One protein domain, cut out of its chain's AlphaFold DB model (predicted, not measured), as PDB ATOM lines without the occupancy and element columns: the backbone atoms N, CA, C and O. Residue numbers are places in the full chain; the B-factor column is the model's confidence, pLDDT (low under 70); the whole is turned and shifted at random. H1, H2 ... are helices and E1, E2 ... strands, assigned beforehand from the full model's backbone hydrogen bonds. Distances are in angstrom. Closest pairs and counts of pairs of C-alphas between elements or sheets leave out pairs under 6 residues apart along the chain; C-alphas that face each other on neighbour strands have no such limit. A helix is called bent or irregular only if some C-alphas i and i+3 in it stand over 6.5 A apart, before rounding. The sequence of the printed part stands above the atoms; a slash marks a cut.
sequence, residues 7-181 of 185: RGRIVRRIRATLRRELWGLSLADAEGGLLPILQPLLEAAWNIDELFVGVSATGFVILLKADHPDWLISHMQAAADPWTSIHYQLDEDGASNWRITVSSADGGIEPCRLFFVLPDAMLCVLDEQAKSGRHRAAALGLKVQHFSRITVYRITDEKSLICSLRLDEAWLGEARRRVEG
ATOM      1  N   ARG A   7     153.892 199.643 116.893       43.12
ATOM      2  CA  ARG A   7     153.875 199.684 118.360       43.12
ATOM      3  C   ARG A   7     152.517 200.105 118.940       43.12
ATOM      4  O   ARG A   7     152.037 199.509 119.898       43.12
ATOM      5  N   GLY A   8     151.855 201.088 118.328       35.53
ATOM      6  CA  GLY A   8     150.540 201.580 118.745       35.53
ATOM      7  C   GLY A   8     149.406 200.588 118.476       35.53
ATOM      8  O   GLY A   8     148.456 200.523 119.255       35.53
ATOM      9  N   ARG A   9     149.508 199.772 117.415       51.09
ATOM     10  CA  ARG A   9     148.547 198.682 117.157       51.09
ATOM     11  C   ARG A   9     148.693 197.550 118.165       51.09
ATOM     12  O   ARG A   9     147.684 197.029 118.629       51.09
ATOM     13  N   ILE A  10     149.923 197.210 118.536       50.09
ATOM     14  CA  ILE A  10     150.199 196.119 119.473       50.09
ATOM     15  C   ILE A  10     149.785 196.493 120.896       50.09
ATOM     16  O   ILE A  10     149.041 195.746 121.523       50.09
ATOM     17  N   VAL A  11     150.140 197.692 121.372       49.00
ATOM     18  CA  VAL A  11     149.671 198.194 122.677       49.00
ATOM     19  C   VAL A  11     148.143 198.263 122.719       49.00
ATOM     20  O   VAL A  11     147.541 197.916 123.731       49.00
ATOM     21  N   ARG A  12     147.490 198.650 121.614       52.03
ATOM     22  CA  ARG A  12     146.025 198.598 121.505       52.03
ATOM     23  C   ARG A  12     145.481 197.177 121.564       52.03
ATOM     24  O   ARG A  12     144.486 196.977 122.244       52.03
ATOM     25  N   ARG A  13     146.114 196.208 120.896       57.31
ATOM     26  CA  ARG A  13     145.704 194.798 120.926       57.31
ATOM     27  C   ARG A  13     145.840 194.220 122.330       57.31
ATOM     28  O   ARG A  13     144.874 193.678 122.838       57.31
ATOM     29  N   ILE A  14     146.977 194.437 122.984       56.66
ATOM     30  CA  ILE A  14     147.221 193.999 124.360       56.66
ATOM     31  C   ILE A  14     146.223 194.651 125.329       56.66
ATOM     32  O   ILE A  14     145.595 193.951 126.113       56.66
ATOM     33  N   ARG A  15     145.991 195.971 125.236       52.50
ATOM     34  CA  ARG A  15     144.967 196.663 126.046       52.50
ATOM     35  C   ARG A  15     143.549 196.174 125.757       52.50
ATOM     36  O   ARG A  15     142.743 196.105 126.677       52.50
ATOM     37  N   ALA A  16     143.229 195.870 124.502       56.66
ATOM     38  CA  ALA A  16     141.926 195.338 124.120       56.66
ATOM     39  C   ALA A  16     141.721 193.922 124.669       56.66
ATOM     40  O   ALA A  16     140.650 193.641 125.194       56.66
ATOM     41  N   THR A  17     142.749 193.071 124.628       59.38
ATOM     42  CA  THR A  17     142.727 191.742 125.251       59.38
ATOM     43  C   THR A  17     142.605 191.850 126.773       59.38
ATOM     44  O   THR A  17     141.715 191.230 127.337       59.38
ATOM     45  N   LEU A  18     143.389 192.715 127.435       54.81
ATOM     46  CA  LEU A  18     143.235 193.017 128.871       54.81
ATOM     47  C   LEU A  18     141.797 193.437 129.210       54.81
ATOM     48  O   LEU A  18     141.220 192.948 130.174       54.81
ATOM     49  N   ARG A  19     141.196 194.321 128.404       51.94
ATOM     50  CA  ARG A  19     139.803 194.756 128.581       51.94
ATOM     51  C   ARG A  19     138.771 193.673 128.362       51.94
ATOM     52  O   ARG A  19     137.797 193.644 129.098       51.94
ATOM     53  N   ARG A  20     138.969 192.814 127.374       58.59
ATOM     54  CA  ARG A  20     138.012 191.762 127.049       58.59
ATOM     55  C   ARG A  20     138.056 190.612 128.055       58.59
ATOM     56  O   ARG A  20     137.004 190.110 128.416       58.59
ATOM     57  N   GLU A  21     139.250 190.216 128.485       55.56
ATOM     58  CA  GLU A  21     139.450 189.004 129.290       55.56
ATOM     59  C   GLU A  21     139.468 189.275 130.801       55.56
ATOM     60  O   GLU A  21     139.085 188.410 131.575       55.56
ATOM     61  N   LEU A  22     139.898 190.460 131.261       50.09
ATOM     62  CA  LEU A  22     139.999 190.744 132.705       50.09
ATOM     63  C   LEU A  22     138.852 191.601 133.244       50.09
ATOM     64  O   LEU A  22     138.479 191.470 134.407       50.09
ATOM     65  N   TRP A  23     138.274 192.487 132.431       49.75
ATOM     66  CA  TRP A  23     137.182 193.362 132.867       49.75
ATOM     67  C   TRP A  23     135.822 192.718 132.570       49.75
ATOM     68  O   TRP A  23     135.115 193.095 131.641       49.75
ATOM     69  N   GLY A  24     135.479 191.721 133.385       46.66
ATOM     70  CA  GLY A  24     134.213 190.981 133.322       46.66
ATOM     71  C   GLY A  24     134.239 189.652 134.082       46.66
ATOM     72  O   GLY A  24     133.184 189.135 134.437       46.66
ATOM     73  N   LEU A  25     135.434 189.133 134.378       43.34
ATOM     74  CA  LEU A  25     135.636 187.910 135.145       43.34
ATOM     75  C   LEU A  25     135.988 188.245 136.599       43.34
ATOM     76  O   LEU A  25     137.001 188.877 136.892       43.34
ATOM     77  N   SER A  26     135.138 187.801 137.520       43.34
ATOM     78  CA  SER A  26     135.499 187.686 138.928       43.34
ATOM     79  C   SER A  26     136.599 186.628 139.044       43.34
ATOM     80  O   SER A  26     136.400 185.472 138.678       43.34
ATOM     81  N   LEU A  27     137.771 187.018 139.553       45.34
ATOM     82  CA  LEU A  27     138.909 186.120 139.811       45.34
ATOM     83  C   LEU A  27     138.552 184.942 140.737       45.34
ATOM     84  O   LEU A  27     139.285 183.957 140.767       45.34
ATOM     85  N   ALA A  28     137.444 185.041 141.479       47.06
ATOM     86  CA  ALA A  28     136.927 183.975 142.330       47.06
ATOM     87  C   ALA A  28     136.176 182.876 141.551       47.06
ATOM     88  O   ALA A  28     136.079 181.760 142.050       47.06
ATOM     89  N   ASP A  29     135.701 183.166 140.335       44.00
ATOM     90  CA  ASP A  29     134.820 182.279 139.553       44.00
ATOM     91  C   ASP A  29     135.562 181.513 138.441       44.00
ATOM     92  O   ASP A  29     134.956 180.803 137.639       44.00
ATOM     93  N   ALA A  30     136.888 181.651 138.367       46.97
ATOM     94  CA  ALA A  30     137.700 180.986 137.358       46.97
ATOM     95  C   ALA A  30     137.983 179.521 137.731       46.97
ATOM     96  O   ALA A  30     139.028 179.187 138.300       46.97
ATOM     97  N   GLU A  31     137.054 178.628 137.386       38.72
ATOM     98  CA  GLU A  31     137.309 177.187 137.397       38.72
ATOM     99  C   GLU A  31     138.495 176.867 136.465       38.72
ATOM    100  O   GLU A  31     138.457 177.132 135.265       38.72
ATOM    101  N   GLY A  32     139.587 176.334 137.028       47.50
ATOM    102  CA  GLY A  32     140.827 176.024 136.295       47.50
ATOM    103  C   GLY A  32     142.039 176.900 136.647       47.50
ATOM    104  O   GLY A  32     143.134 176.662 136.135       47.50
ATOM    105  N   GLY A  33     141.884 177.867 137.557       52.72
ATOM    106  CA  GLY A  33     142.980 178.709 138.045       52.72
ATOM    107  C   GLY A  33     143.310 179.888 137.123       52.72
ATOM    108  O   GLY A  33     142.569 180.224 136.207       52.72
ATOM    109  N   LEU A  34     144.434 180.563 137.381       58.53
ATOM    110  CA  LEU A  34     144.804 181.806 136.684       58.53
ATOM    111  C   LEU A  34     145.284 181.594 135.238       58.53
ATOM    112  O   LEU A  34     145.201 182.510 134.426       58.53
ATOM    113  N   LEU A  35     145.794 180.407 134.901       57.41
ATOM    114  CA  LEU A  35     146.423 180.135 133.601       57.41
ATOM    115  C   LEU A  35     145.474 180.321 132.399       57.41
ATOM    116  O   LEU A  35     145.860 181.053 131.486       57.41
ATOM    117  N   PRO A  36     144.242 179.770 132.392       60.19
ATOM    118  CA  PRO A  36     143.287 179.983 131.299       60.19
ATOM    119  C   PRO A  36     142.927 181.458 131.067       60.19
ATOM    120  O   PRO A  36     142.753 181.879 129.928       60.19
ATOM    121  N   ILE A  37     142.872 182.265 132.134       62.81
ATOM    122  CA  ILE A  37     142.567 183.704 132.055       62.81
ATOM    123  C   ILE A  37     143.751 184.489 131.477       62.81
ATOM    124  O   ILE A  37     143.583 185.448 130.724       62.81
ATOM    125  N   LEU A  38     144.972 184.102 131.849       62.66
ATOM    126  CA  LEU A  38     146.194 184.773 131.412       62.66
ATOM    127  C   LEU A  38     146.617 184.362 130.000       62.66
ATOM    128  O   LEU A  38     147.393 185.081 129.372       62.66
ATOM    129  N   GLN A  39     146.115 183.240 129.486       64.81
ATOM    130  CA  GLN A  39     146.541 182.672 128.212       64.81
ATOM    131  C   GLN A  39     146.413 183.640 127.020       64.81
ATOM    132  O   GLN A  39     147.421 183.846 126.342       64.81
ATOM    133  N   PRO A  40     145.291 184.355 126.798       64.00
ATOM    134  CA  PRO A  40     145.194 185.317 125.694       64.00
ATOM    135  C   PRO A  40     146.196 186.480 125.807       64.00
ATOM    136  O   PRO A  40     146.612 187.074 124.810       64.00
ATOM    137  N   LEU A  41     146.573 186.831 127.037       65.19
ATOM    138  CA  LEU A  41     147.555 187.866 127.355       65.19
ATOM    139  C   LEU A  41     148.982 187.403 127.092       65.19
ATOM    140  O   LEU A  41     149.770 188.149 126.514       65.19
ATOM    141  N   LEU A  42     149.280 186.170 127.487       64.25
ATOM    142  CA  LEU A  42     150.551 185.506 127.235       64.25
ATOM    143  C   LEU A  42     150.762 185.323 125.726       64.25
ATOM    144  O   LEU A  42     151.809 185.706 125.214       64.25
ATOM    145  N   GLU A  43     149.738 184.882 124.993       64.31
ATOM    146  CA  GLU A  43     149.754 184.779 123.527       64.31
ATOM    147  C   GLU A  43     149.950 186.141 122.840       64.31
ATOM    148  O   GLU A  43     150.677 186.255 121.853       64.31
ATOM    149  N   ALA A  44     149.336 187.210 123.360       62.78
ATOM    150  CA  ALA A  44     149.520 188.556 122.819       62.78
ATOM    151  C   ALA A  44     150.920 189.134 123.104       62.78
ATOM    152  O   ALA A  44     151.417 189.930 122.303       62.78
ATOM    153  N   ALA A  45     151.533 188.756 124.230       61.47
ATOM    154  CA  ALA A  45     152.878 189.173 124.621       61.47
ATOM    155  C   ALA A  45     153.985 188.357 123.932       61.47
ATOM    156  O   ALA A  45     155.075 188.883 123.753       61.47
ATOM    157  N   TRP A  46     153.694 187.127 123.493       58.66
ATOM    158  CA  TRP A  46     154.652 186.186 122.899       58.66
ATOM    159  C   TRP A  46     155.521 186.804 121.796       58.66
ATOM    160  O   TRP A  46     156.737 186.694 121.843       58.66
ATOM    161  N   ASN A  47     154.933 187.528 120.840       53.84
ATOM    162  CA  ASN A  47     155.684 188.134 119.727       53.84
ATOM    163  C   ASN A  47     156.516 189.372 120.120       53.84
ATOM    164  O   ASN A  47     156.953 190.128 119.250       53.84
ATOM    165  N   ILE A  48     156.667 189.640 121.416       66.69
ATOM    166  CA  ILE A  48     157.465 190.737 121.944       66.69
ATOM    167  C   ILE A  48     158.377 190.170 123.026       66.69
ATOM    168  O   ILE A  48     158.004 190.107 124.192       66.69
ATOM    169  N   ASP A  49     159.599 189.813 122.636       69.50
ATOM    170  CA  ASP A  49     160.571 189.117 123.494       69.50
ATOM    171  C   ASP A  49     160.887 189.838 124.816       69.50
ATOM    172  O   ASP A  49     161.330 189.212 125.782       69.50
ATOM    173  N   GLU A  50     160.640 191.153 124.861       77.25
ATOM    174  CA  GLU A  50     160.817 192.028 126.023       77.25
ATOM    175  C   GLU A  50     159.619 192.078 126.990       77.25
ATOM    176  O   GLU A  50     159.748 192.693 128.050       77.25
ATOM    177  N   LEU A  51     158.461 191.487 126.668       82.56
ATOM    178  CA  LEU A  51     157.263 191.536 127.514       82.56
ATOM    179  C   LEU A  51     157.030 190.253 128.311       82.56
ATOM    180  O   LEU A  51     157.118 189.137 127.809       82.56
ATOM    181  N   PHE A  52     156.632 190.449 129.563       85.19
ATOM    182  CA  PHE A  52     156.339 189.401 130.527       85.19
ATOM    183  C   PHE A  52     155.036 189.728 131.261       85.19
ATOM    184  O   PHE A  52     154.696 190.897 131.471       85.19
ATOM    185  N   VAL A  53     154.302 188.696 131.672       85.25
ATOM    186  CA  VAL A  53     153.061 188.860 132.440       85.25
ATOM    187  C   VAL A  53     153.363 188.590 133.908       85.25
ATOM    188  O   VAL A  53     153.857 187.522 134.256       85.25
ATOM    189  N   GLY A  54     153.079 189.563 134.768       86.88
ATOM    190  CA  GLY A  54     153.210 189.445 136.216       86.88
ATOM    191  C   GLY A  54     151.849 189.355 136.896       86.88
ATOM    192  O   GLY A  54     150.908 190.042 136.505       86.88
ATOM    193  N   VAL A  55     151.753 188.557 137.953       85.56
ATOM    194  CA  VAL A  55     150.606 188.525 138.864       85.56
ATOM    195  C   VAL A  55     151.076 188.958 140.246       85.56
ATOM    196  O   VAL A  55     151.952 188.338 140.841       85.56
ATOM    197  N   SER A  56     150.508 190.055 140.736       85.44
ATOM    198  CA  SER A  56     150.777 190.609 142.067       85.44
ATOM    199  C   SER A  56     150.290 189.676 143.190       85.44
ATOM    200  O   SER A  56     149.428 188.826 142.965       85.44
ATOM    201  N   ALA A  57     150.753 189.893 144.423       82.50
ATOM    202  CA  ALA A  57     150.355 189.113 145.601       82.50
ATOM    203  C   ALA A  57     148.836 189.128 145.854       82.50
ATOM    204  O   ALA A  57     148.275 188.192 146.414       82.50
ATOM    205  N   THR A  58     148.169 190.190 145.412       79.00
ATOM    206  CA  THR A  58     146.717 190.392 145.535       79.00
ATOM    207  C   THR A  58     145.927 189.998 144.282       79.00
ATOM    208  O   THR A  58     144.739 190.283 144.205       79.00
ATOM    209  N   GLY A  59     146.571 189.404 143.273       76.19
ATOM    210  CA  GLY A  59     145.898 188.897 142.071       76.19
ATOM    211  C   GLY A  59     145.772 189.877 140.900       76.19
ATOM    212  O   GLY A  59     145.267 189.495 139.850       76.19
ATOM    213  N   PHE A  60     146.262 191.118 141.011       78.25
ATOM    214  CA  PHE A  60     146.335 192.015 139.850       78.25
ATOM    215  C   PHE A  60     147.317 191.506 138.805       78.25
ATOM    216  O   PHE A  60     148.472 191.215 139.125       78.25
ATOM    217  N   VAL A  61     146.860 191.492 137.558       79.56
ATOM    218  CA  VAL A  61     147.678 191.204 136.386       79.56
ATOM    219  C   VAL A  61     148.345 192.496 135.921       79.56
ATOM    220  O   VAL A  61     147.676 193.503 135.691       79.56
ATOM    221  N   ILE A  62     149.666 192.464 135.785       81.12
ATOM    222  CA  ILE A  62     150.490 193.571 135.300       81.12
ATOM    223  C   ILE A  62     151.333 193.112 134.114       81.12
ATOM    224  O   ILE A  62     151.749 191.958 134.030       81.12
ATOM    225  N   LEU A  63     151.606 194.035 133.199       82.75
ATOM    226  CA  LEU A  63     152.538 193.803 132.101       82.75
ATOM    227  C   LEU A  63     153.883 194.420 132.439       82.75
ATOM    228  O   LEU A  63     153.973 195.612 132.729       82.75
ATOM    229  N   LEU A  64     154.910 193.585 132.383       87.12
ATOM    230  CA  LEU A  64     156.281 193.911 132.717       87.12
ATOM    231  C   LEU A  64     157.089 193.958 131.422       87.12
ATOM    232  O   LEU A  64     157.128 192.981 130.679       87.12
ATOM    233  N   LYS A  65     157.747 195.081 131.150       87.06
ATOM    234  CA  LYS A  65     158.725 195.198 130.069       87.06
ATOM    235  C   LYS A  65     160.135 195.077 130.640       87.06
ATOM    236  O   LYS A  65     160.501 195.915 131.457       87.06
ATOM    237  N   ALA A  66     160.926 194.122 130.170       89.56
ATOM    238  CA  ALA A  66     162.346 194.031 130.493       89.56
ATOM    239  C   ALA A  66     163.191 194.988 129.636       89.56
ATOM    240  O   ALA A  66     162.889 195.209 128.464       89.56
ATOM    241  N   ASP A  67     164.259 195.545 130.209       86.50
ATOM    242  CA  ASP A  67     165.340 196.175 129.435       86.50
ATOM    243  C   ASP A  67     166.259 195.138 128.779       86.50
ATOM    244  O   ASP A  67     166.626 195.284 127.616       86.50
ATOM    245  N   HIS A  68     166.569 194.070 129.512       90.31
ATOM    246  CA  HIS A  68     167.386 192.944 129.085       90.31
ATOM    247  C   HIS A  68     166.595 191.641 129.283       90.31
ATOM    248  O   HIS A  68     166.670 191.027 130.353       90.31
ATOM    249  N   PRO A  69     165.790 191.219 128.286       87.88
ATOM    250  CA  PRO A  69     164.938 190.038 128.417       87.88
ATOM    251  C   PRO A  69     165.729 188.757 128.666       87.88
ATOM    252  O   PRO A  69     165.294 187.945 129.477       87.88
ATOM    253  N   ASP A  70     166.903 188.602 128.052       90.50
ATOM    254  CA  ASP A  70     167.744 187.413 128.229       90.50
ATOM    255  C   ASP A  70     168.200 187.247 129.682       90.50
ATOM    256  O   ASP A  70     168.114 186.155 130.238       90.50
ATOM    257  N   TRP A  71     168.590 188.341 130.342       93.00
ATOM    258  CA  TRP A  71     168.962 188.313 131.758       93.00
ATOM    259  C   TRP A  71     167.768 187.979 132.645       93.00
ATOM    260  O   TRP A  71     167.908 187.197 133.583       93.00
ATOM    261  N   LEU A  72     166.572 188.499 132.333       91.81
ATOM    262  CA  LEU A  72     165.368 188.093 133.060       91.81
ATOM    263  C   LEU A  72     165.092 186.594 132.881       91.81
ATOM    264  O   LEU A  72     164.781 185.923 133.859       91.81
ATOM    265  N   ILE A  73     165.232 186.050 131.670       90.56
ATOM    266  CA  ILE A  73     165.070 184.611 131.426       90.56
ATOM    267  C   ILE A  73     166.081 183.808 132.251       90.56
ATOM    268  O   ILE A  73     165.696 182.798 132.838       90.56
ATOM    269  N   SER A  74     167.339 184.252 132.343       91.50
ATOM    270  CA  SER A  74     168.338 183.617 133.208       91.50
ATOM    271  C   SER A  74     167.903 183.629 134.675       91.50
ATOM    272  O   SER A  74     167.943 182.582 135.318       91.50
ATOM    273  N   HIS A  75     167.395 184.759 135.186       91.38
ATOM    274  CA  HIS A  75     166.817 184.832 136.538       91.38
ATOM    275  C   HIS A  75     165.634 183.870 136.712       91.38
ATOM    276  O   HIS A  75     165.501 183.247 137.758       91.38
ATOM    277  N   MET A  76     164.787 183.698 135.691       90.12
ATOM    278  CA  MET A  76     163.654 182.760 135.731       90.12
ATOM    279  C   MET A  76     164.064 181.282 135.712       90.12
ATOM    280  O   MET A  76     163.259 180.426 136.066       90.12
ATOM    281  N   GLN A  77     165.272 180.971 135.244       89.75
ATOM    282  CA  GLN A  77     165.803 179.608 135.162       89.75
ATOM    283  C   GLN A  77     166.686 179.245 136.362       89.75
ATOM    284  O   GLN A  77     167.063 178.082 136.510       89.75
ATOM    285  N   ALA A  78     167.029 180.222 137.205       87.50
ATOM    286  CA  ALA A  78     167.829 180.008 138.400       87.50
ATOM    287  C   ALA A  78     167.084 179.142 139.431       87.50
ATOM    288  O   ALA A  78     165.860 179.166 139.531       87.50
ATOM    289  N   ALA A  79     167.841 178.387 140.233       83.50
ATOM    290  CA  ALA A  79     167.273 177.532 141.279       83.50
ATOM    291  C   ALA A  79     166.690 178.326 142.464       83.50
ATOM    292  O   ALA A  79     165.868 177.800 143.213       83.50
ATOM    293  N   ALA A  80     167.129 179.573 142.649       84.12
ATOM    294  CA  ALA A  80     166.671 180.465 143.705       84.12
ATOM    295  C   ALA A  80     165.850 181.622 143.122       84.12
ATOM    296  O   ALA A  80     166.183 182.154 142.064       84.12
ATOM    297  N   ASP A  81     164.807 182.036 143.846       83.31
ATOM    298  CA  ASP A  81     164.020 183.218 143.494       83.31
ATOM    299  C   ASP A  81     164.893 184.489 143.552       83.31
ATOM    300  O   ASP A  81     165.606 184.693 144.544       83.31
ATOM    301  N   PRO A  82     164.815 185.381 142.548       85.75
ATOM    302  CA  PRO A  82     165.593 186.608 142.546       85.75
ATOM    303  C   PRO A  82     165.061 187.614 143.573       85.75
ATOM    304  O   PRO A  82     163.861 187.701 143.865       85.75
ATOM    305  N   TRP A  83     165.970 188.439 144.084       84.88
ATOM    306  CA  TRP A  83     165.625 189.584 144.916       84.88
ATOM    307  C   TRP A  83     165.212 190.759 144.050       84.88
ATOM    308  O   TRP A  83     165.751 190.972 142.960       84.88
ATOM    309  N   THR A  84     164.265 191.549 144.553       87.06
ATOM    310  CA  THR A  84     163.800 192.729 143.838       87.06
ATOM    311  C   THR A  84     163.664 193.963 144.706       87.06
ATOM    312  O   THR A  84     163.273 193.910 145.871       87.06
ATOM    313  N   SER A  85     163.933 195.111 144.094       85.88
ATOM    314  CA  SER A  85     163.614 196.425 144.648       85.88
ATOM    315  C   SER A  85     162.672 197.159 143.703       85.88
ATOM    316  O   SER A  85     162.861 197.155 142.487       85.88
ATOM    317  N   ILE A  86     161.635 197.795 144.253       85.75
ATOM    318  CA  ILE A  86     160.622 198.486 143.446       85.75
ATOM    319  C   ILE A  86     160.768 199.989 143.632       85.75
ATOM    320  O   ILE A  86     160.455 200.564 144.678       85.75
ATOM    321  N   HIS A  87     161.203 200.660 142.580       81.75
ATOM    322  CA  HIS A  87     161.336 202.101 142.517       81.75
ATOM    323  C   HIS A  87     160.095 202.733 141.906       81.75
ATOM    324  O   HIS A  87     159.465 202.205 140.995       81.75
ATOM    325  N   TYR A  88     159.758 203.884 142.472       76.81
ATOM    326  CA  TYR A  88     158.650 204.711 142.051       76.81
ATOM    327  C   TYR A  88     159.180 206.125 141.853       76.81
ATOM    328  O   TYR A  88     159.787 206.672 142.780       76.81
ATOM    329  N   GLN A  89     158.968 206.686 140.670       70.88
ATOM    330  CA  GLN A  89     159.243 208.086 140.369       70.88
ATOM    331  C   GLN A  89     158.036 208.687 139.652       70.88
ATOM    332  O   GLN A  89     157.444 208.042 138.789       70.88
ATOM    333  N   LEU A  90     157.685 209.912 140.033       64.31
ATOM    334  CA  LEU A  90     156.873 210.792 139.199       64.31
ATOM    335  C   LEU A  90     157.831 211.507 138.265       64.31
ATOM    336  O   LEU A  90     158.854 212.015 138.736       64.31
ATOM    337  N   ASP A  91     157.527 211.515 136.976       61.81
ATOM    338  CA  ASP A  91     158.145 212.495 136.094       61.81
ATOM    339  C   ASP A  91     157.488 213.875 136.263       61.81
ATOM    340  O   ASP A  91     156.546 214.058 137.041       61.81
ATOM    341  N   GLU A  92     158.051 214.866 135.576       54.28
ATOM    342  CA  GLU A  92     157.604 216.263 135.626       54.28
ATOM    343  C   GLU A  92     156.176 216.440 135.083       54.28
ATOM    344  O   GLU A  92     155.475 217.360 135.501       54.28
ATOM    345  N   ASP A  93     155.720 215.512 134.236       47.81
ATOM    346  CA  ASP A  93     154.377 215.480 133.653       47.81
ATOM    347  C   ASP A  93     153.363 214.725 134.539       47.81
ATOM    348  O   ASP A  93     152.189 214.588 134.186       47.81
ATOM    349  N   GLY A  94     153.796 214.234 135.706       53.19
ATOM    350  CA  GLY A  94     152.960 213.502 136.656       53.19
ATOM    351  C   GLY A  94     152.718 212.039 136.285       53.19
ATOM    352  O   GLY A  94     151.930 211.363 136.951       53.19
ATOM    353  N   ALA A  95     153.391 211.507 135.262       54.28
ATOM    354  CA  ALA A  95     153.293 210.099 134.927       54.28
ATOM    355  C   ALA A  95     154.064 209.249 135.948       54.28
ATOM    356  O   ALA A  95     155.217 209.498 136.319       54.28
ATOM    357  N   SER A  96     153.395 208.203 136.427       66.56
ATOM    358  CA  SER A  96     153.962 207.258 137.377       66.56
ATOM    359  C   SER A  96     154.869 206.254 136.668       66.56
ATOM    360  O   SER A  96     154.385 205.350 135.983       66.56
ATOM    361  N   ASN A  97     156.174 206.350 136.897       71.06
ATOM    362  CA  ASN A  97     157.144 205.389 136.394       71.06
ATOM    363  C   ASN A  97     157.465 204.362 137.483       71.06
ATOM    364  O   ASN A  97     158.114 204.664 138.494       71.06
ATOM    365  N   TRP A  98     156.987 203.134 137.274       84.19
ATOM    366  CA  TRP A  98     157.247 202.002 138.154       84.19
ATOM    367  C   TRP A  98     158.315 201.100 137.557       84.19
ATOM    368  O   TRP A  98     158.215 200.649 136.415       84.19
ATOM    369  N   ARG A  99     159.351 200.846 138.357       89.44
ATOM    370  CA  ARG A  99     160.510 200.057 137.956       89.44
ATOM    371  C   ARG A  99     160.840 199.025 139.018       89.44
ATOM    372  O   ARG A  99     161.054 199.383 140.170       89.44
ATOM    373  N   ILE A 100     160.956 197.774 138.615       91.19
ATOM    374  CA  ILE A 100     161.483 196.678 139.422       91.19
ATOM    375  C   ILE A 100     162.929 196.467 138.994       91.19
ATOM    376  O   ILE A 100     163.184 196.284 137.810       91.19
ATOM    377  N   THR A 101     163.873 196.501 139.923       93.00
ATOM    378  CA  THR A 101     165.222 195.979 139.684       93.00
ATOM    379  C   THR A 101     165.231 194.528 140.140       93.00
ATOM    380  O   THR A 101     164.818 194.265 141.268       93.00
ATOM    381  N   VAL A 102     165.677 193.615 139.282       92.88
ATOM    382  CA  VAL A 102     165.814 192.181 139.558       92.88
ATOM    383  C   VAL A 102     167.297 191.863 139.684       92.88
ATOM    384  O   VAL A 102     168.084 192.251 138.824       92.88
ATOM    385  N   SER A 103     167.678 191.188 140.763       91.38
ATOM    386  CA  SER A 103     169.068 190.844 141.068       91.38
ATOM    387  C   SER A 103     169.164 189.462 141.707       91.38
ATOM    388  O   SER A 103     168.263 189.058 142.445       91.38
ATOM    389  N   SER A 104     170.279 188.769 141.479       87.00
ATOM    390  CA  SER A 104     170.589 187.525 142.187       87.00
ATOM    391  C   SER A 104     171.306 187.819 143.505       87.00
ATOM    392  O   SER A 104     172.116 188.744 143.577       87.00
ATOM    393  N   ALA A 105     171.038 187.014 144.532       76.44
ATOM    394  CA  ALA A 105     171.693 187.116 145.838       76.44
ATOM    395  C   ALA A 105     173.210 186.865 145.765       76.44
ATOM    396  O   ALA A 105     173.980 187.458 146.518       76.44
ATOM    397  N   ASP A 106     173.632 185.986 144.857       80.38
ATOM    398  CA  ASP A 106     175.020 185.549 144.678       80.38
ATOM    399  C   ASP A 106     175.775 186.323 143.582       80.38
ATOM    400  O   ASP A 106     176.958 186.077 143.358       80.38
ATOM    401  N   GLY A 107     175.106 187.254 142.890       78.94
ATOM    402  CA  GLY A 107     175.684 188.015 141.780       78.94
ATOM    403  C   GLY A 107     175.998 187.188 140.525       78.94
ATOM    404  O   GLY A 107     176.641 187.708 139.618       78.94
ATOM    405  N   GLY A 108     175.546 185.932 140.438       83.81
ATOM    406  CA  GLY A 108     175.827 185.049 139.298       83.81
ATOM    407  C   GLY A 108     175.094 185.417 138.002       83.81
ATOM    408  O   GLY A 108     175.398 184.869 136.945       83.81
ATOM    409  N   ILE A 109     174.128 186.337 138.076       89.50
ATOM    410  CA  ILE A 109     173.336 186.825 136.944       89.50
ATOM    411  C   ILE A 109     173.281 188.351 137.024       89.50
ATOM    412  O   ILE A 109     172.953 188.907 138.077       89.50
ATOM    413  N   GLU A 110     173.557 189.011 135.898       93.25
ATOM    414  CA  GLU A 110     173.514 190.469 135.790       93.25
ATOM    415  C   GLU A 110     172.136 191.036 136.189       93.25
ATOM    416  O   GLU A 110     171.092 190.448 135.861       93.25
ATOM    417  N   PRO A 111     172.087 192.178 136.900       92.62
ATOM    418  CA  PRO A 111     170.825 192.814 137.241       92.62
ATOM    419  C   PRO A 111     170.078 193.305 135.997       92.62
ATOM    420  O   PRO A 111     170.661 193.939 135.119       92.62
ATOM    421  N   CYS A 112     168.761 193.111 135.960       93.19
ATOM    422  CA  CYS A 112     167.898 193.662 134.913       93.19
ATOM    423  C   CYS A 112     166.750 194.485 135.509       93.19
ATOM    424  O   CYS A 112     166.517 194.488 136.723       93.19
ATOM    425  N   ARG A 113     166.044 195.242 134.667       92.19
ATOM    426  CA  ARG A 113     164.948 196.121 135.087       92.19
ATOM    427  C   ARG A 113     163.664 195.769 134.368       92.19
ATOM    428  O   ARG A 113     163.637 195.630 133.149       92.19
ATOM    429  N   LEU A 114     162.579 195.727 135.133       90.12
ATOM    430  CA  LEU A 114     161.225 195.581 134.624       90.12
ATOM    431  C   LEU A 114     160.460 196.884 134.813       90.12
ATOM    432  O   LEU A 114     160.408 197.433 135.912       90.12
ATOM    433  N   PHE A 115     159.842 197.369 133.748       85.50
ATOM    434  CA  PHE A 115     159.023 198.572 133.740       85.50
ATOM    435  C   PHE A 115     157.560 198.191 133.613       85.50
ATOM    436  O   PHE A 115     157.213 197.320 132.813       85.50
ATOM    437  N   PHE A 116     156.698 198.851 134.378       84.62
ATOM    438  CA  PHE A 116     155.264 198.612 134.297       84.62
ATOM    439  C   PHE A 116     154.457 199.861 134.605       84.62
ATOM    440  O   PHE A 116     154.960 200.849 135.137       84.62
ATOM    441  N   VAL A 117     153.182 199.794 134.243       77.06
ATOM    442  CA  VAL A 117     152.182 200.808 134.566       77.06
ATOM    443  C   VAL A 117     151.212 200.181 135.552       77.06
ATOM    444  O   VAL A 117     150.828 199.018 135.394       77.06
ATOM    445  N   LEU A 118     150.841 200.931 136.585       74.50
ATOM    446  CA  LEU A 118     149.837 200.466 137.529       74.50
ATOM    447  C   LEU A 118     148.459 200.364 136.865       74.50
ATOM    448  O   LEU A 118     148.139 201.168 135.991       74.50
ATOM    449  N   PRO A 119     147.608 199.435 137.324       73.19
ATOM    450  CA  PRO A 119     146.187 199.485 137.013       73.19
ATOM    451  C   PRO A 119     145.568 200.821 137.451       73.19
ATOM    452  O   PRO A 119     145.902 201.329 138.525       73.19
ATOM    453  N   ASP A 120     144.612 201.337 136.674       69.56
ATOM    454  CA  ASP A 120     143.944 202.630 136.920       69.56
ATOM    455  C   ASP A 120     143.412 202.758 138.357       69.56
ATOM    456  O   ASP A 120     143.569 203.795 138.996       69.56
ATOM    457  N   ALA A 121     142.865 201.673 138.917       71.00
ATOM    458  CA  ALA A 121     142.367 201.649 140.294       71.00
ATOM    459  C   ALA A 121     143.450 201.989 141.338       71.00
ATOM    460  O   ALA A 121     143.164 202.662 142.324       71.00
ATOM    461  N   MET A 122     144.697 201.556 141.124       77.19
ATOM    462  CA  MET A 122     145.817 201.880 142.016       77.19
ATOM    463  C   MET A 122     146.372 203.283 141.762       77.19
ATOM    464  O   MET A 122     146.858 203.916 142.698       77.19
ATOM    465  N   LEU A 123     146.295 203.774 140.521       74.12
ATOM    466  CA  LEU A 123     146.657 205.155 140.190       74.12
ATOM    467  C   LEU A 123     145.743 206.146 140.915       74.12
ATOM    468  O   LEU A 123     146.249 207.064 141.554       74.12
ATOM    469  N   CYS A 124     144.431 205.892 140.945       74.06
ATOM    470  CA  CYS A 124     143.485 206.720 141.698       74.06
ATOM    471  C   CYS A 124     143.872 206.847 143.182       74.06
ATOM    472  O   CYS A 124     143.843 207.944 143.738       74.06
ATOM    473  N   VAL A 125     144.300 205.747 143.814       76.00
ATOM    474  CA  VAL A 125     144.753 205.759 145.216       76.00
ATOM    475  C   VAL A 125     145.993 206.640 145.398       76.00
ATOM    476  O   VAL A 125     146.095 207.361 146.392       76.00
ATOM    477  N   LEU A 126     146.942 206.610 144.454       77.19
ATOM    478  CA  LEU A 126     148.109 207.498 144.498       77.19
ATOM    479  C   LEU A 126     147.704 208.962 144.363       77.19
ATOM    480  O   LEU A 126     148.151 209.772 145.172       77.19
ATOM    481  N   ASP A 127     146.831 209.286 143.410       78.06
ATOM    482  CA  ASP A 127     146.394 210.656 143.133       78.06
ATOM    483  C   ASP A 127     145.619 211.269 144.310       78.06
ATOM    484  O   ASP A 127     145.796 212.441 144.654       78.06
ATOM    485  N   GLU A 128     144.784 210.481 144.986       77.94
ATOM    486  CA  GLU A 128     144.075 210.915 146.194       77.94
ATOM    487  C   GLU A 128     145.042 211.226 147.343       77.94
ATOM    488  O   GLU A 128     144.924 212.253 148.019       77.94
ATOM    489  N   GLN A 129     146.049 210.375 147.543       73.88
ATOM    490  CA  GLN A 129     147.056 210.566 148.588       73.88
ATOM    491  C   GLN A 129     148.093 211.644 148.223       73.88
ATOM    492  O   GLN A 129     148.681 212.264 149.117       73.88
ATOM    493  N   ALA A 130     148.281 211.920 146.927       70.19
ATOM    494  CA  ALA A 130     149.090 213.019 146.403       70.19
ATOM    495  C   ALA A 130     148.570 214.370 146.897       70.19
ATOM    496  O   ALA A 130     149.344 215.178 147.413       70.19
ATOM    497  N   LYS A 131     147.246 214.574 146.835       71.62
ATOM    498  CA  LYS A 131     146.568 215.793 147.316       71.62
ATOM    499  C   LYS A 131     146.804 216.056 148.805       71.62
ATOM    500  O   LYS A 131     146.713 217.192 149.251       71.62
ATOM    501  N   SER A 132     147.145 215.014 149.561       72.56
ATOM    502  CA  SER A 132     147.437 215.078 150.996       72.56
ATOM    503  C   SER A 132     148.939 215.176 151.315       72.56
ATOM    504  O   SER A 132     149.325 215.063 152.477       72.56
ATOM    505  N   GLY A 133     149.813 215.314 150.307       72.56
ATOM    506  CA  GLY A 133     151.272 215.356 150.476       72.56
ATOM    507  C   GLY A 133     151.909 214.021 150.891       72.56
ATOM    508  O   GLY A 133     153.105 213.961 151.173       72.56
ATOM    509  N   ARG A 134     151.141 212.922 150.914       79.06
ATOM    510  CA  ARG A 134     151.569 211.591 151.396       79.06
ATOM    511  C   ARG A 134     151.969 210.640 150.273       79.06
ATOM    512  O   ARG A 134     152.003 209.425 150.456       79.06
ATOM    513  N   HIS A 135     152.341 211.193 149.124       78.56
ATOM    514  CA  HIS A 135     152.605 210.436 147.906       78.56
ATOM    515  C   HIS A 135     153.610 209.284 148.108       78.56
ATOM    516  O   HIS A 135     153.388 208.150 147.682       78.56
ATOM    517  N   ARG A 136     154.738 209.555 148.774       79.56
ATOM    518  CA  ARG A 136     155.790 208.546 148.999       79.56
ATOM    519  C   ARG A 136     155.336 207.422 149.933       79.56
ATOM    520  O   ARG A 136     155.696 206.271 149.704       79.56
ATOM    521  N   ALA A 137     154.528 207.747 150.943       81.44
ATOM    522  CA  ALA A 137     153.967 206.768 151.868       81.44
ATOM    523  C   ALA A 137     152.918 205.883 151.181       81.44
ATOM    524  O   ALA A 137     152.956 204.667 151.343       81.44
ATOM    525  N   ALA A 138     152.050 206.465 150.348       82.81
ATOM    526  CA  ALA A 138     151.064 205.718 149.569       82.81
ATOM    527  C   ALA A 138     151.729 204.762 148.567       82.81
ATOM    528  O   ALA A 138     151.391 203.581 148.514       82.81
ATOM    529  N   ALA A 139     152.750 205.236 147.842       84.44
ATOM    530  CA  ALA A 139     153.525 204.392 146.937       84.44
ATOM    531  C   ALA A 139     154.220 203.238 147.678       84.44
ATOM    532  O   ALA A 139     154.266 202.123 147.167       84.44
ATOM    533  N   LEU A 140     154.745 203.475 148.886       85.44
ATOM    534  CA  LEU A 140     155.310 202.413 149.719       85.44
ATOM    535  C   LEU A 140     154.237 201.420 150.198       85.44
ATOM    536  O   LEU A 140     154.476 200.216 150.165       85.44
ATOM    537  N   GLY A 141     153.056 201.909 150.582       85.31
ATOM    538  CA  GLY A 141     151.908 201.078 150.948       85.31
ATOM    539  C   GLY A 141     151.502 200.130 149.822       85.31
ATOM    540  O   GLY A 141     151.440 198.922 150.038       85.31
ATOM    541  N   LEU A 142     151.350 200.646 148.596       85.81
ATOM    542  CA  LEU A 142     151.029 199.827 147.421       85.81
ATOM    543  C   LEU A 142     152.102 198.769 147.137       85.81
ATOM    544  O   LEU A 142     151.766 197.621 146.849       85.81
ATOM    545  N   LYS A 143     153.391 199.123 147.261       87.69
ATOM    546  CA  LYS A 143     154.500 198.167 147.096       87.69
ATOM    547  C   LYS A 143     154.389 197.002 148.066       87.69
ATOM    548  O   LYS A 143     154.510 195.862 147.647       87.69
ATOM    549  N   VAL A 144     154.140 197.285 149.342       86.44
ATOM    550  CA  VAL A 144     154.046 196.252 150.382       86.44
ATOM    551  C   VAL A 144     152.784 195.408 150.219       86.44
ATOM    552  O   VAL A 144     152.848 194.186 150.321       86.44
ATOM    553  N   GLN A 145     151.644 196.047 149.964       85.62
ATOM    554  CA  GLN A 145     150.353 195.369 149.922       85.62
ATOM    555  C   GLN A 145     150.189 194.510 148.667       85.62
ATOM    556  O   GLN A 145     149.782 193.358 148.765       85.62
ATOM    557  N   HIS A 146     150.507 195.064 147.498       83.69
ATOM    558  CA  HIS A 146     150.228 194.410 146.221       83.69
ATOM    559  C   HIS A 146     151.470 193.753 145.626       83.69
ATOM    560  O   HIS A 146     151.382 192.667 145.061       83.69
ATOM    561  N   PHE A 147     152.641 194.372 145.775       87.19
ATOM    562  CA  PHE A 147     153.854 193.978 145.053       87.19
ATOM    563  C   PHE A 147     154.941 193.372 145.946       87.19
ATOM    564  O   PHE A 147     156.095 193.298 145.534       87.19
ATOM    565  N   SER A 148     154.587 192.906 147.149       86.12
ATOM    566  CA  SER A 148     155.496 192.140 148.017       86.12
ATOM    567  C   SER A 148     155.986 190.854 147.363       86.12
ATOM    568  O   SER A 148     157.110 190.409 147.610       86.12
ATOM    569  N   ARG A 149     155.144 190.298 146.495       88.75
ATOM    570  CA  ARG A 149     155.444 189.184 145.613       88.75
ATOM    571  C   ARG A 149     154.819 189.442 144.249       88.75
ATOM    572  O   ARG A 149     153.668 189.873 144.174       88.75
ATOM    573  N   ILE A 150     155.563 189.164 143.185       89.44
ATOM    574  CA  ILE A 150     155.041 189.150 141.817       89.44
ATOM    575  C   ILE A 150     155.456 187.832 141.174       89.44
ATOM    576  O   ILE A 150     156.645 187.569 141.012       89.44
ATOM    577  N   THR A 151     154.484 187.013 140.792       88.62
ATOM    578  CA  THR A 151     154.746 185.803 140.010       88.62
ATOM    579  C   THR A 151     154.800 186.179 138.539       88.62
ATOM    580  O   THR A 151     153.817 186.682 137.998       88.62
ATOM    581  N   VAL A 152     155.942 185.967 137.895       89.12
ATOM    582  CA  VAL A 152     156.161 186.286 136.484       89.12
ATOM    583  C   VAL A 152     156.060 185.020 135.658       89.12
ATOM    584  O   VAL A 152     156.662 184.001 135.990       89.12
ATOM    585  N   TYR A 153     155.318 185.116 134.564       82.12
ATOM    586  CA  TYR A 153     155.070 184.038 133.624       82.12
ATOM    587  C   TYR A 153     155.682 184.378 132.269       82.12
ATOM    588  O   TYR A 153     155.511 185.485 131.747       82.12
ATOM    589  N   ARG A 154     156.342 183.382 131.676       79.25
ATOM    590  CA  ARG A 154     156.723 183.364 130.265       79.25
ATOM    591  C   ARG A 154     156.353 182.006 129.690       79.25
ATOM    592  O   ARG A 154     156.919 180.994 130.090       79.25
ATOM    593  N   ILE A 155     155.414 181.991 128.751       66.19
ATOM    594  CA  ILE A 155     155.081 180.790 127.985       66.19
ATOM    595  C   ILE A 155     155.886 180.831 126.689       66.19
ATOM    596  O   ILE A 155     155.904 181.849 126.002       66.19
ATOM    597  N   THR A 156     156.576 179.739 126.390       62.75
ATOM    598  CA  THR A 156     157.214 179.479 125.095       62.75
ATOM    599  C   THR A 156     156.660 178.168 124.538       62.75
ATOM    600  O   THR A 156     156.106 177.384 125.312       62.75
ATOM    601  N   ASP A 157     156.841 177.909 123.239       56.75
ATOM    602  CA  ASP A 157     156.447 176.639 122.596       56.75
ATOM    603  C   ASP A 157     156.993 175.403 123.323       56.75
ATOM    604  O   ASP A 157     156.350 174.359 123.383       56.75
ATOM    605  N   GLU A 158     158.196 175.527 123.878       58.78
ATOM    606  CA  GLU A 158     158.938 174.406 124.448       58.78
ATOM    607  C   GLU A 158     158.709 174.255 125.955       58.78
ATOM    608  O   GLU A 158     158.764 173.149 126.492       58.78
ATOM    609  N   LYS A 159     158.491 175.370 126.667       67.06
ATOM    610  CA  LYS A 159     158.383 175.388 128.132       67.06
ATOM    611  C   LYS A 159     157.657 176.614 128.677       67.06
ATOM    612  O   LYS A 159     157.782 177.726 128.164       67.06
ATOM    613  N   SER A 160     156.970 176.422 129.800       73.50
ATOM    614  CA  SER A 160     156.492 177.521 130.641       73.50
ATOM    615  C   SER A 160     157.520 177.815 131.730       73.50
ATOM    616  O   SER A 160     157.857 176.934 132.517       73.50
ATOM    617  N   LEU A 161     158.025 179.046 131.770       78.69
ATOM    618  CA  LEU A 161     158.881 179.545 132.841       78.69
ATOM    619  C   LEU A 161     158.039 180.358 133.821       78.69
ATOM    620  O   LEU A 161     157.250 181.219 133.419       78.69
ATOM    621  N   ILE A 162     158.236 180.091 135.109       84.50
ATOM    622  CA  ILE A 162     157.565 180.783 136.206       84.50
ATOM    623  C   ILE A 162     158.636 181.166 137.219       84.50
ATOM    624  O   ILE A 162     159.397 180.306 137.649       84.50
ATOM    625  N   CYS A 163     158.685 182.437 137.612       87.50
ATOM    626  CA  CYS A 163     159.543 182.879 138.709       87.50
ATOM    627  C   CYS A 163     158.775 183.768 139.682       87.50
ATOM    628  O   CYS A 163     157.792 184.414 139.312       87.50
ATOM    629  N   SER A 164     159.213 183.801 140.936       88.69
ATOM    630  CA  SER A 164     158.612 184.646 141.955       88.69
ATOM    631  C   SER A 164     159.563 185.778 142.325       88.69
ATOM    632  O   SER A 164     160.526 185.587 143.057       88.69
ATOM    633  N   LEU A 165     159.243 186.989 141.884       90.00
ATOM    634  CA  LEU A 165     159.933 188.199 142.311       90.00
ATOM    635  C   LEU A 165     159.519 188.531 143.744       90.00
ATOM    636  O   LEU A 165     158.336 188.767 144.010       90.00
ATOM    637  N   ARG A 166     160.479 188.550 144.669       88.12
ATOM    638  CA  ARG A 166     160.236 188.898 146.076       88.12
ATOM    639  C   ARG A 166     160.873 190.238 146.399       88.12
ATOM    640  O   ARG A 166     162.002 190.503 145.984       88.12
ATOM    641  N   LEU A 167     160.152 191.083 147.134       85.94
ATOM    642  CA  LEU A 167     160.745 192.309 147.660       85.94
ATOM    643  C   LEU A 167     161.884 191.971 148.622       85.94
ATOM    644  O   LEU A 167     161.716 191.152 149.523       85.94
ATOM    645  N   ASP A 168     163.010 192.649 148.446       86.12
ATOM    646  CA  ASP A 168     164.113 192.625 149.396       86.12
ATOM    647  C   ASP A 168     163.692 193.314 150.709       86.12
ATOM    648  O   ASP A 168     163.307 194.491 150.736       86.12
ATOM    649  N   GLU A 169     163.751 192.561 151.808       84.94
ATOM    650  CA  GLU A 169     163.393 193.027 153.148       84.94
ATOM    651  C   GLU A 169     164.340 194.119 153.660       84.94
ATOM    652  O   GLU A 169     163.885 195.062 154.318       84.94
ATOM    653  N   ALA A 170     165.633 194.043 153.330       85.31
ATOM    654  CA  ALA A 170     166.619 195.041 153.734       85.31
ATOM    655  C   ALA A 170     166.327 196.383 153.051       85.31
ATOM    656  O   ALA A 170     166.225 197.424 153.715       85.31
ATOM    657  N   TRP A 171     166.086 196.341 151.738       87.06
ATOM    658  CA  TRP A 171     165.638 197.495 150.965       87.06
ATOM    659  C   TRP A 171     164.315 198.066 151.498       87.06
ATOM    660  O   TRP A 171     164.182 199.282 151.675       87.06
ATOM    661  N   LEU A 172     163.337 197.208 151.810       83.94
ATOM    662  CA  LEU A 172     162.042 197.641 152.335       83.94
ATOM    663  C   LEU A 172     162.182 198.345 153.693       83.94
ATOM    664  O   LEU A 172     161.540 199.374 153.931       83.94
ATOM    665  N   GLY A 173     163.034 197.820 154.575       83.12
ATOM    666  CA  GLY A 173     163.338 198.426 155.870       83.12
ATOM    667  C   GLY A 173     163.980 199.809 155.737       83.12
ATOM    668  O   GLY A 173     163.665 200.726 156.500       83.12
ATOM    669  N   GLU A 174     164.848 200.010 154.747       85.31
ATOM    670  CA  GLU A 174     165.399 201.332 154.441       85.31
ATOM    671  C   GLU A 174     164.344 202.289 153.868       85.31
ATOM    672  O   GLU A 174     164.238 203.436 154.312       85.31
ATOM    673  N   ALA A 175     163.512 201.821 152.934       83.44
ATOM    674  CA  ALA A 175     162.446 202.625 152.344       83.44
ATOM    675  C   ALA A 175     161.443 203.125 153.400       83.44
ATOM    676  O   ALA A 175     161.062 204.298 153.367       83.44
ATOM    677  N   ARG A 176     161.069 202.279 154.372       84.75
ATOM    678  CA  ARG A 176     160.216 202.663 155.514       84.75
ATOM    679  C   ARG A 176     160.853 203.766 156.356       84.75
ATOM    680  O   ARG A 176     160.230 204.804 156.557       84.75
ATOM    681  N   ARG A 177     162.123 203.604 156.748       85.06
ATOM    682  CA  ARG A 177     162.861 204.613 157.536       85.06
ATOM    683  C   ARG A 177     162.913 205.979 156.848       85.06
ATOM    684  O   ARG A 177     162.702 207.000 157.501       85.06
ATOM    685  N   ARG A 178     163.137 205.999 155.529       82.75
ATOM    686  CA  ARG A 178     163.166 207.234 154.724       82.75
ATOM    687  C   ARG A 178     161.808 207.936 154.668       82.75
ATOM    688  O   ARG A 178     161.769 209.163 154.670       82.75
ATOM    689  N   VAL A 179     160.707 207.185 154.615       81.00
ATOM    690  CA  VAL A 179     159.344 207.747 154.637       81.00
ATOM    691  C   VAL A 179     158.964 208.243 156.036       81.00
ATOM    692  O   VAL A 179     158.314 209.277 156.153       81.00
ATOM    693  N   GLU A 180     159.404 207.552 157.087       78.56
ATOM    694  CA  GLU A 180     159.139 207.899 158.492       78.56
ATOM    695  C   GLU A 180     160.051 209.011 159.048       78.56
ATOM    696  O   GLU A 180     159.882 209.434 160.190       78.56
ATOM    697  N   GLY A 181     161.031 209.491 158.273       66.69
ATOM    698  CA  GLY A 181     161.952 210.551 158.696       66.69
ATOM    699  C   GLY A 181     162.964 210.129 159.772       66.69
ATOM    700  O   GLY A 181     163.580 210.988 160.401       66.69
TER     701      GLY A 181
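AT A GLANCE: This is residues 7 to 181 of the 185 residues of an uncharacterized protein of Bradyrhizobium sp. WSM1253 (UniProt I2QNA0). Seven strands curl into a closed barrel with helices round its outside; the ring is thinnest where E3 meets E7 over a few residues. The helical hairpin H1 and H2 packs on one part of it through H2, H3 packs on it at E7, and H4, H5 and H6 make a row at another part, with H5 in the middle of the row and H4 off the barrel. The 175 printed residues run H1 H2 E1 E2 H3 E3 E4 E5 H4 H5 E6 E7 H6, six named helices and seven named strands, of mixed class, helices and strands. Round the ring run E1 E2 E5 E4 E3 E7 E6 and back to E1; the sheet is mixed, with E3 and E7 parallel and the other neighbours antiparallel. The whole is compact, with a radius of gyration of the C-alphas of 16.5 A and spans of 50 by 41 by 33 A.

IN THESE COORDINATES: The barrel's strands are E1, residues 51 to 56, E2, 61 to 66, E3, 83 to 90 and 23.6 A long, E4, 96 to 103 and 22.6 A, E5, 112 to 116, E6, 149 to 155 and 19.5 A, and E7, 160 to 167 and 22.9 A. C-alpha 51 is at (157.263, 191.536, 127.514). The helices are H1, residues 7 to 22 and 21.9 A long, H2, 34 to 46 and 17.5 A, H3, 69 to 77, H4, 120 to 130, H5, 135 to 146, and H6, 169 to 179. H1 begins with C-alpha 7 at (153.875, 199.684, 118.360), and H6 ends with C-alpha 179 at (159.344, 207.747, 154.637). H2 is irregular, with C-alphas 37 and 40 at 7.1 A.

HOW THE PARTS SIT: In the barrel, E3, E4 and E5 form a meander, each strand the antiparallel neighbour of the one before; N 87 and O 99 are 2.7 A apart, and N 114 and O 100 2.8 A. The hairpin of E1 and E2 has N 52 and O 64 at 2.8 A, and that of E6 and E7 has N 152 and O 163 at 2.8 A. E2 is staggered, pairing with E1 over residues 61 to 65 and with E5 over 65 to 66, where N 65 and O 115 are 2.8 A apart. E7 pairs with E6 over residues 160 to 166 and with E3 over 166 to 167, where N 84 and O 166 are 2.9 A apart. E6 and E1 close the ring, with N 55 and O 151 at 2.8 A. Outside the barrel, H2 is on it at a height of 7.6 A, over E6 and only just over E1, with 3 C-alphas on E1; the closest C-alphas of H2 and E1 are those of Ala 45 and Leu 51, 5.8 A. H1 touches H2 at a shallow tilt of 8 degrees, opposite ways, closest at the C-alphas of Ile 14 and Ala 44, 6.1 A. H3, outside at a height of 7.0 A, runs across the strands at 89 degrees to E7 on the local plane; the C-alphas of Met 76 and Cys 163, the closest, are 5.1 A apart. H5, outside at a height of 8.9 A, is over E3; their closest C-alphas, of Tyr 88 and Ala 139, are 7.1 A apart. H5 touches H4 at a shallow tilt of 34.8 degrees, only just short of steep, opposite ways, closest at the C-alphas of Gln 129 and His 135, 5.6 A. With residues 136 to 140 alone H5 touches H6, closest at the C-alphas of Ala 137 and Val 179, 6.1 A. Every O i to N i+4 pair is within hydrogen-bond range in H1, H3, H5 and H6; H2 has 7 of 9 and H4 6 of 7.

THE WHOLE: The C-alphas of Ser 132 and Glu 158, the two farthest apart, are 49.9 A apart. The printed part has no cut. The link H1 to H2 is long, and its residues 28 to 33 stand free. The mean pLDDT of the printed part is 74.7; residues 7 to 49, 90 to 96, 120, 155 to 159 and 181 are under 70 in this model.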